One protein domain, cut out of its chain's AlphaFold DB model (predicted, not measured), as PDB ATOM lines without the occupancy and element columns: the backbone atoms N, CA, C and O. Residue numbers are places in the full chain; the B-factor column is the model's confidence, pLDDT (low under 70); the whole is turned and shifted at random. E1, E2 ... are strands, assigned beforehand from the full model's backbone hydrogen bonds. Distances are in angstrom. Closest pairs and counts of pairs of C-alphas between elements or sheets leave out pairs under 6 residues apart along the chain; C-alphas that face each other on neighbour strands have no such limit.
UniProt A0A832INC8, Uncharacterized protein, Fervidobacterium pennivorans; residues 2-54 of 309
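What this domain is: This is residues 2 to 54 of the 309 residues of an uncharacterized protein of Fervidobacterium pennivorans (UniProt A0A832INC8). What stands out? There is little regular structure: one small, twisted sheet of three strands, with residues 2 to 8 sticking out as a free tail and the loop of residues 19 to 33 at the other end. What is printed? The 53 residues hold E1, E2 and E3 in chain order, 19 residues in all, and no named helix; the class is all strand, and the mixed sheet runs E1, E3, E2. How compact is it? It is loose, with radius of gyration of the C-alphas 13.4 A and spans of 39 by 25 by 15 A.

Where its parts are: Where is E1? Residues 12 to 18 span 16.2 A between end C-alphas, from C-alpha 12 at (40.106, 20.154, 47.470). Where are the others? E2, residues 34 to 38, spans 13.1 A. E3, residues 41 to 47, spans 19.2 A to C-alpha 47 at (23.189, 17.516, 48.218).

How they stand to each other: How do E1 and E3 pair? They are parallel at 16 degrees; N 13 and O 42, 2.8 A, are within hydrogen-bond range. And E2? It forms an antiparallel hairpin with E3 at 151 degrees; N 36 and O 43 are within range at 2.8 A.

The domain as a whole: How large is it? The farthest C-alphas, of Ile 2 and Thr 28, are 41.3 A apart. Any cut or weak part? The printed part has no cut; the link E1 to E2 is long, and residues 2 to 5 have pLDDT under 70.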
ATOM      1  N   ILE A   2      52.772  28.837  62.210       48.81
ATOM      2  CA  ILE A   2      51.396  28.846  61.704       48.81
ATOM      3  C   ILE A   2      51.546  28.996  60.198       48.81
ATOM      4  O   ILE A   2      52.017  30.025  59.721       48.81
ATOM      5  N   VAL A   3      51.268  27.924  59.466       57.66
ATOM      6  CA  VAL A   3      51.449  27.929  58.022       57.66
ATOM      7  C   VAL A   3      50.518  28.988  57.444       57.66
ATOM      8  O   VAL A   3      49.319  28.929  57.702       57.66
ATOM      9  N   ASP A   4      51.061  29.956  56.705       66.38
ATOM     10  CA  ASP A   4      50.275  31.038  56.113       66.38
ATOM     11  C   ASP A   4      49.192  30.451  55.198       66.38
ATOM     12  O   ASP A   4      49.466  29.931  54.116       66.38
ATOM     13  N   ILE A   5      47.944  30.490  55.666       69.38
ATOM     14  CA  ILE A   5      46.791  29.945  54.945       69.38
ATOM     15  C   ILE A   5      46.544  30.755  53.665       69.38
ATOM     16  O   ILE A   5      46.050  30.200  52.686       69.38
ATOM     17  N   LYS A   6      46.931  32.041  53.628       73.44
ATOM     18  CA  LYS A   6      46.653  32.935  52.494       73.44
ATOM     19  C   LYS A   6      47.441  32.571  51.239       73.44
ATOM     20  O   LYS A   6      46.974  32.854  50.141       73.44
ATOM     21  N   SER A   7      48.613  31.955  51.383       77.12
ATOM     22  CA  SER A   7      49.466  31.574  50.251       77.12
ATOM     23  C   SER A   7      49.213  30.151  49.744       77.12
ATOM     24  O   SER A   7      49.801  29.735  48.744       77.12
ATOM     25  N   LYS A   8      48.328  29.386  50.398       80.75
ATOM     26  CA  LYS A   8      48.049  27.993  50.038       80.75
ATOM     27  C   LYS A   8      46.916  27.874  49.023       80.75
ATOM     28  O   LYS A   8      45.791  28.297  49.269       80.75
ATOM     29  N   LYS A   9      47.193  27.186  47.913       86.50
ATOM     30  CA  LYS A   9      46.165  26.683  46.993       86.50
ATOM     31  C   LYS A   9      45.433  25.510  47.655       86.50
ATOM     32  O   LYS A   9      46.072  24.608  48.197       86.50
ATOM     33  N   ALA A  10      44.103  25.514  47.606       90.62
ATOM     34  CA  ALA A  10      43.308  24.387  48.081       90.62
ATOM     35  C   ALA A  10      43.527  23.161  47.178       90.62
ATOM     36  O   ALA A  10      43.452  23.268  45.957       90.62
ATOM     37  N   SER A  11      43.787  21.998  47.780       93.12
ATOM     38  CA  SER A  11      43.849  20.708  47.068       93.12
ATOM     39  C   SER A  11      42.472  20.061  46.904       93.12
ATOM     40  O   SER A  11      42.282  19.191  46.060       93.12
ATOM     41  N   GLY A  12      41.494  20.500  47.694       94.62
ATOM     42  CA  GLY A  12      40.106  20.154  47.470       94.62
ATOM     43  C   GLY A  12      39.139  21.019  48.264       94.62
ATOM     44  O   GLY A  12      39.533  21.732  49.189       94.62
ATOM     45  N   VAL A  13      37.878  20.968  47.855       95.00
ATOM     46  CA  VAL A  13      36.758  21.739  48.396       95.00
ATOM     47  C   VAL A  13      35.589  20.787  48.611       95.00
ATOM     48  O   VAL A  13      35.327  19.936  47.769       95.00
ATOM     49  N   LEU A  14      34.876  20.938  49.725       95.56
ATOM     50  CA  LEU A  14      33.604  20.262  49.967       95.56
ATOM     51  C   LEU A  14      32.483  21.299  49.958       95.56
ATOM     52  O   LEU A  14      32.506  22.240  50.750       95.56
ATOM     53  N   ILE A  15      31.502  21.111  49.083       95.06
ATOM     54  CA  ILE A  15      30.272  21.897  49.034       95.06
ATOM     55  C   ILE A  15      29.196  21.096  49.764       95.06
ATOM     56  O   ILE A  15      28.753  20.057  49.279       95.06
ATOM     57  N   PHE A  16      28.799  21.561  50.946       93.75
ATOM     58  CA  PHE A  16      27.755  20.935  51.755       93.75
ATOM     59  C   PHE A  16      26.424  21.663  51.566       93.75
ATOM     60  O   PHE A  16      26.383  22.890  51.658       93.75
ATOM     61  N   GLY A  17      25.348  20.918  51.303       92.81
ATOM     62  CA  GLY A  17      24.007  21.476  51.138       92.81
ATOM     63  C   GLY A  17      23.798  22.182  49.796       92.81
ATOM     64  O   GLY A  17      23.154  23.229  49.746       92.81
ATOM     65  N   LEU A  18      24.340  21.646  48.696       94.56
ATOM     66  CA  LEU A  18      24.045  22.177  47.359       94.56
ATOM     67  C   LEU A  18      22.659  21.677  46.906       94.56
ATOM     68  O   LEU A  18      22.465  20.460  46.868       94.56
ATOM     69  N   PRO A  19      21.691  22.553  46.560       94.88
ATOM     70  CA  PRO A  19      20.398  22.107  46.045       94.88
ATOM     71  C   PRO A  19      20.564  21.203  44.823       94.88
ATOM     72  O   PRO A  19      21.399  21.486  43.964       94.88
ATOM     73  N   VAL A  20      19.789  20.116  44.758       94.12
ATOM     74  CA  VAL A  20      19.935  19.057  43.743       94.12
ATOM     75  C   VAL A  20      19.864  19.623  42.325       94.12
ATOM     76  O   VAL A  20      20.663  19.258  41.470       94.12
ATOM     77  N   GLU A  21      18.971  20.581  42.089       93.75
ATOM     78  CA  GLU A  21      18.792  21.271  40.811       93.75
ATOM     79  C   GLU A  21      20.007  22.109  40.376       93.75
ATOM     80  O   GLU A  21      20.114  22.489  39.211       93.75
ATOM     81  N   LYS A  22      20.931  22.400  41.300       94.06
ATOM     82  CA  LYS A  22      22.201  23.091  41.034       94.06
ATOM     83  C   LYS A  22      23.381  22.136  40.880       94.06
ATOM     84  O   LYS A  22      24.493  22.612  40.658       94.06
ATOM     85  N   ILE A  23      23.167  20.826  41.004       93.31
ATOM     86  CA  ILE A  23      24.185  19.803  40.766       93.31
ATOM     87  C   ILE A  23      24.051  19.348  39.305       93.31
ATOM     88  O   ILE A  23      23.065  18.687  38.969       93.31
ATOM     89  N   PRO A  24      25.004  19.688  38.417       90.00
ATOM     90  CA  PRO A  24      24.950  19.257  37.023       90.00
ATOM     91  C   PRO A  24      24.926  17.729  36.918       90.00
ATOM     92  O   PRO A  24      25.663  17.052  37.634       90.00
ATOM     93  N   ASP A  25      24.078  17.202  36.032       91.81
ATOM     94  CA  ASP A  25      23.937  15.764  35.757       91.81
ATOM     95  C   ASP A  25      23.711  14.899  37.007       91.81
ATOM     96  O   ASP A  25      24.182  13.762  37.078       91.81
ATOM     97  N   TYR A  26      23.001  15.443  38.004       93.19
ATOM     98  CA  TYR A  26      22.750  14.750  39.261       93.19
ATOM     99  C   TYR A  26      22.204  13.335  39.047       93.19
ATOM    100  O   TYR A  26      21.216  13.112  38.344       93.19
ATOM    101  N   LYS A  27      22.825  12.383  39.743       93.88
ATOM    102  CA  LYS A  27      22.402  10.988  39.800       93.88
ATOM    103  C   LYS A  27      21.949  10.649  41.208       93.88
ATOM    104  O   LYS A  27      22.592  11.036  42.178       93.88
ATOM    105  N   THR A  28      20.906   9.832  41.328       91.12
ATOM    106  CA  THR A  28      20.383   9.366  42.624       91.12
ATOM    107  C   THR A  28      21.446   8.672  43.485       91.12
ATOM    108  O   THR A  28      21.379   8.727  44.708       91.12
ATOM    109  N   GLU A  29      22.462   8.060  42.872       91.94
ATOM    110  CA  GLU A  29      23.597   7.448  43.577       91.94
ATOM    111  C   GLU A  29      24.455   8.470  44.356       91.94
ATOM    112  O   GLU A  29      25.116   8.105  45.324       91.94
ATOM    113  N   TRP A  30      24.408   9.756  43.989       92.44
ATOM    114  CA  TRP A  30      25.134  10.849  44.651       92.44
ATOM    115  C   TRP A  30      24.365  11.459  45.820       92.44
ATOM    116  O   TRP A  30      24.836  12.431  46.413       92.44
ATOM    117  N   LYS A  31      23.196  10.903  46.172       91.81
ATOM    118  CA  LYS A  31      22.340  11.444  47.231       91.81
ATOM    119  C   LYS A  31      23.077  11.633  48.553       91.81
ATOM    120  O   LYS A  31      22.882  12.656  49.178       91.81
ATOM    121  N   ASN A  32      23.996  10.732  48.906       90.50
ATOM    122  CA  ASN A  32      24.775  10.779  50.154       90.50
ATOM    123  C   ASN A  32      26.126  11.505  50.012       90.50
ATOM    124  O   ASN A  32      26.949  11.502  50.930       90.50
ATOM    125  N   GLY A  33      26.369  12.100  48.848       92.50
ATOM    126  CA  GLY A  33      27.594  12.790  48.496       92.50
ATOM    127  C   GLY A  33      28.395  12.098  47.396       92.50
ATOM    128  O   GLY A  33      28.325  10.888  47.189       92.50
ATOM    129  N   VAL A  34      29.172  12.903  46.682       92.69
ATOM    130  CA  VAL A  34      30.020  12.488  45.561       92.69
ATOM    131  C   VAL A  34      31.295  13.323  45.555       92.69
ATOM    132  O   VAL A  34      31.295  14.466  46.010       92.69
ATOM    133  N   VAL A  35      32.392  12.754  45.057       94.31
ATOM    134  CA  VAL A  35      33.658  13.467  44.871       94.31
ATOM    135  C   VAL A  35      34.045  13.432  43.400       94.31
ATOM    136  O   VAL A  35      34.160  12.365  42.803       94.31
ATOM    137  N   PHE A  36      34.286  14.610  42.841       93.06
ATOM    138  CA  PHE A  36      34.815  14.818  41.502       93.06
ATOM    139  C   PHE A  36      36.281  15.234  41.564       93.06
ATOM    140  O   PHE A  36      36.760  15.751  42.578       93.06
ATOM    141  N   LYS A  37      36.984  15.045  40.450       93.56
ATOM    142  CA  LYS A  37      38.334  15.560  40.244       93.56
ATOM    143  C   LYS A  37      38.329  16.472  39.022       93.56
ATOM    144  O   LYS A  37      37.979  16.019  37.936       93.56
ATOM    145  N   ASP A  38      38.727  17.724  39.210       89.88
ATOM    146  CA  ASP A  38      38.896  18.724  38.156       89.88
ATOM    147  C   ASP A  38      40.359  19.190  38.132       89.88
ATOM    148  O   ASP A  38      40.824  19.938  38.997       89.88
ATOM    149  N   GLY A  39      41.133  18.655  37.185       90.69
ATOM    150  CA  GLY A  39      42.585  18.821  37.159       90.69
ATOM    151  C   GLY A  39      43.246  18.324  38.452       90.69
ATOM    152  O   GLY A  39      43.231  17.130  38.756       90.69
ATOM    153  N   GLU A  40      43.847  19.243  39.210       89.62
ATOM    154  CA  GLU A  40      44.487  18.970  40.509       89.62
ATOM    155  C   GLU A  40      43.546  19.147  41.712       89.62
ATOM    156  O   GLU A  40      43.937  18.848  42.842       89.62
ATOM    157  N   LEU A  41      42.341  19.680  41.498       95.00
ATOM    158  CA  LEU A  41      41.395  20.003  42.559       95.00
ATOM    159  C   LEU A  41      40.385  18.870  42.736       95.00
ATOM    160  O   LEU A  41      39.726  18.447  41.788       95.00
ATOM    161  N   TYR A  42      40.206  18.426  43.975       96.44
ATOM    162  CA  TYR A  42      39.089  17.557  44.335       96.44
ATOM    163  C   TYR A  42      37.874  18.376  44.770       96.44
ATOM    164  O   TYR A  42      37.994  19.274  45.600       96.44
ATOM    165  N   VAL A  43      36.694  18.052  44.253       96.12
ATOM    166  CA  VAL A  43      35.442  18.736  44.598       96.12
ATOM    167  C   VAL A  43      34.452  17.714  45.135       96.12
ATOM    168  O   VAL A  43      33.898  16.915  44.388       96.12
ATOM    169  N   GLY A  44      34.245  17.724  46.446       95.75
ATOM    170  CA  GLY A  44      33.173  16.989  47.099       95.75
ATOM    171  C   GLY A  44      31.877  17.789  47.059       95.75
ATOM    172  O   GLY A  44      31.890  18.998  47.284       95.75
ATOM    173  N   VAL A  45      30.754  17.125  46.823       95.62
ATOM    174  CA  VAL A  45      29.417  17.725  46.875       95.62
ATOM    175  C   VAL A  45      28.533  16.840  47.737       95.62
ATOM    176  O   VAL A  45      28.478  15.636  47.511       95.62
ATOM    177  N   ILE A  46      27.842  17.430  48.711       95.94
ATOM    178  CA  ILE A  46      26.763  16.791  49.469       95.94
ATOM    179  C   ILE A  46      25.466  17.546  49.147       95.94
ATOM    180  O   ILE A  46      25.396  18.751  49.417       95.94
ATOM    181  N   PRO A  47      24.459  16.881  48.552       95.19
ATOM    182  CA  PRO A  47      23.189  17.516  48.218       95.19
ATOM    183  C   PRO A  47      22.428  18.026  49.449       95.19
ATOM    184  O   PRO A  47      22.483  17.404  50.511       95.19
ATOM    185  N   ALA A  48      21.676  19.119  49.293       93.81
ATOM    186  CA  ALA A  48      20.720  19.606  50.293       93.81
ATOM    187  C   ALA A  48      19.467  18.718  50.322       93.81
ATOM    188  O   ALA A  48      18.461  19.020  49.683       93.81
ATOM    189  N   LEU A  49      19.560  17.597  51.030       92.44
ATOM    190  CA  LEU A  49      18.459  16.680  51.305       92.44
ATOM    191  C   LEU A  49      18.359  16.514  52.820       92.44
ATOM    192  O   LEU A  49      19.393  16.373  53.465       92.44
ATOM    193  N   ASP A  50      17.145  16.445  53.368       87.31
ATOM    194  CA  ASP A  50      16.917  16.314  54.819       87.31
ATOM    195  C   ASP A  50      17.670  15.116  55.436       87.31
ATOM    196  O   ASP A  50      18.116  15.157  56.581       87.31
ATOM    197  N   GLU A  51      17.864  14.036  54.667       84.31
ATOM    198  CA  GLU A  51      18.621  12.858  55.111       84.31
ATOM    199  C   GLU A  51      20.126  13.122  55.301       84.31
ATOM    200  O   GLU A  51      20.774  12.390  56.051       84.31
ATOM    201  N   ASN A  52      20.671  14.174  54.678       87.50
ATOM    202  CA  ASN A  52      22.088  14.546  54.713       87.50
ATOM    203  C   ASN A  52      22.447  15.577  55.787       87.50
ATOM    204  O   ASN A  52      23.632  15.851  55.981       87.50
ATOM    205  N   ASP A  53      21.469  16.120  56.516       82.50
ATOM    206  CA  ASP A  53      21.692  17.159  57.537       82.50
ATOM    207  C   ASP A  53      22.495  16.661  58.756       82.50
ATOM    208  O   ASP A  53      22.878  17.422  59.649       82.50
ATOM    209  N   TYR A  54      22.811  15.368  58.798       84.12
ATOM    210  CA  TYR A  54      23.699  14.785  59.789       84.12
ATOM    211  C   TYR A  54      25.180  15.047  59.460       84.12
ATOM    212  O   TYR A  54      25.699  14.608  58.434       84.12
TER     213      TYR A  54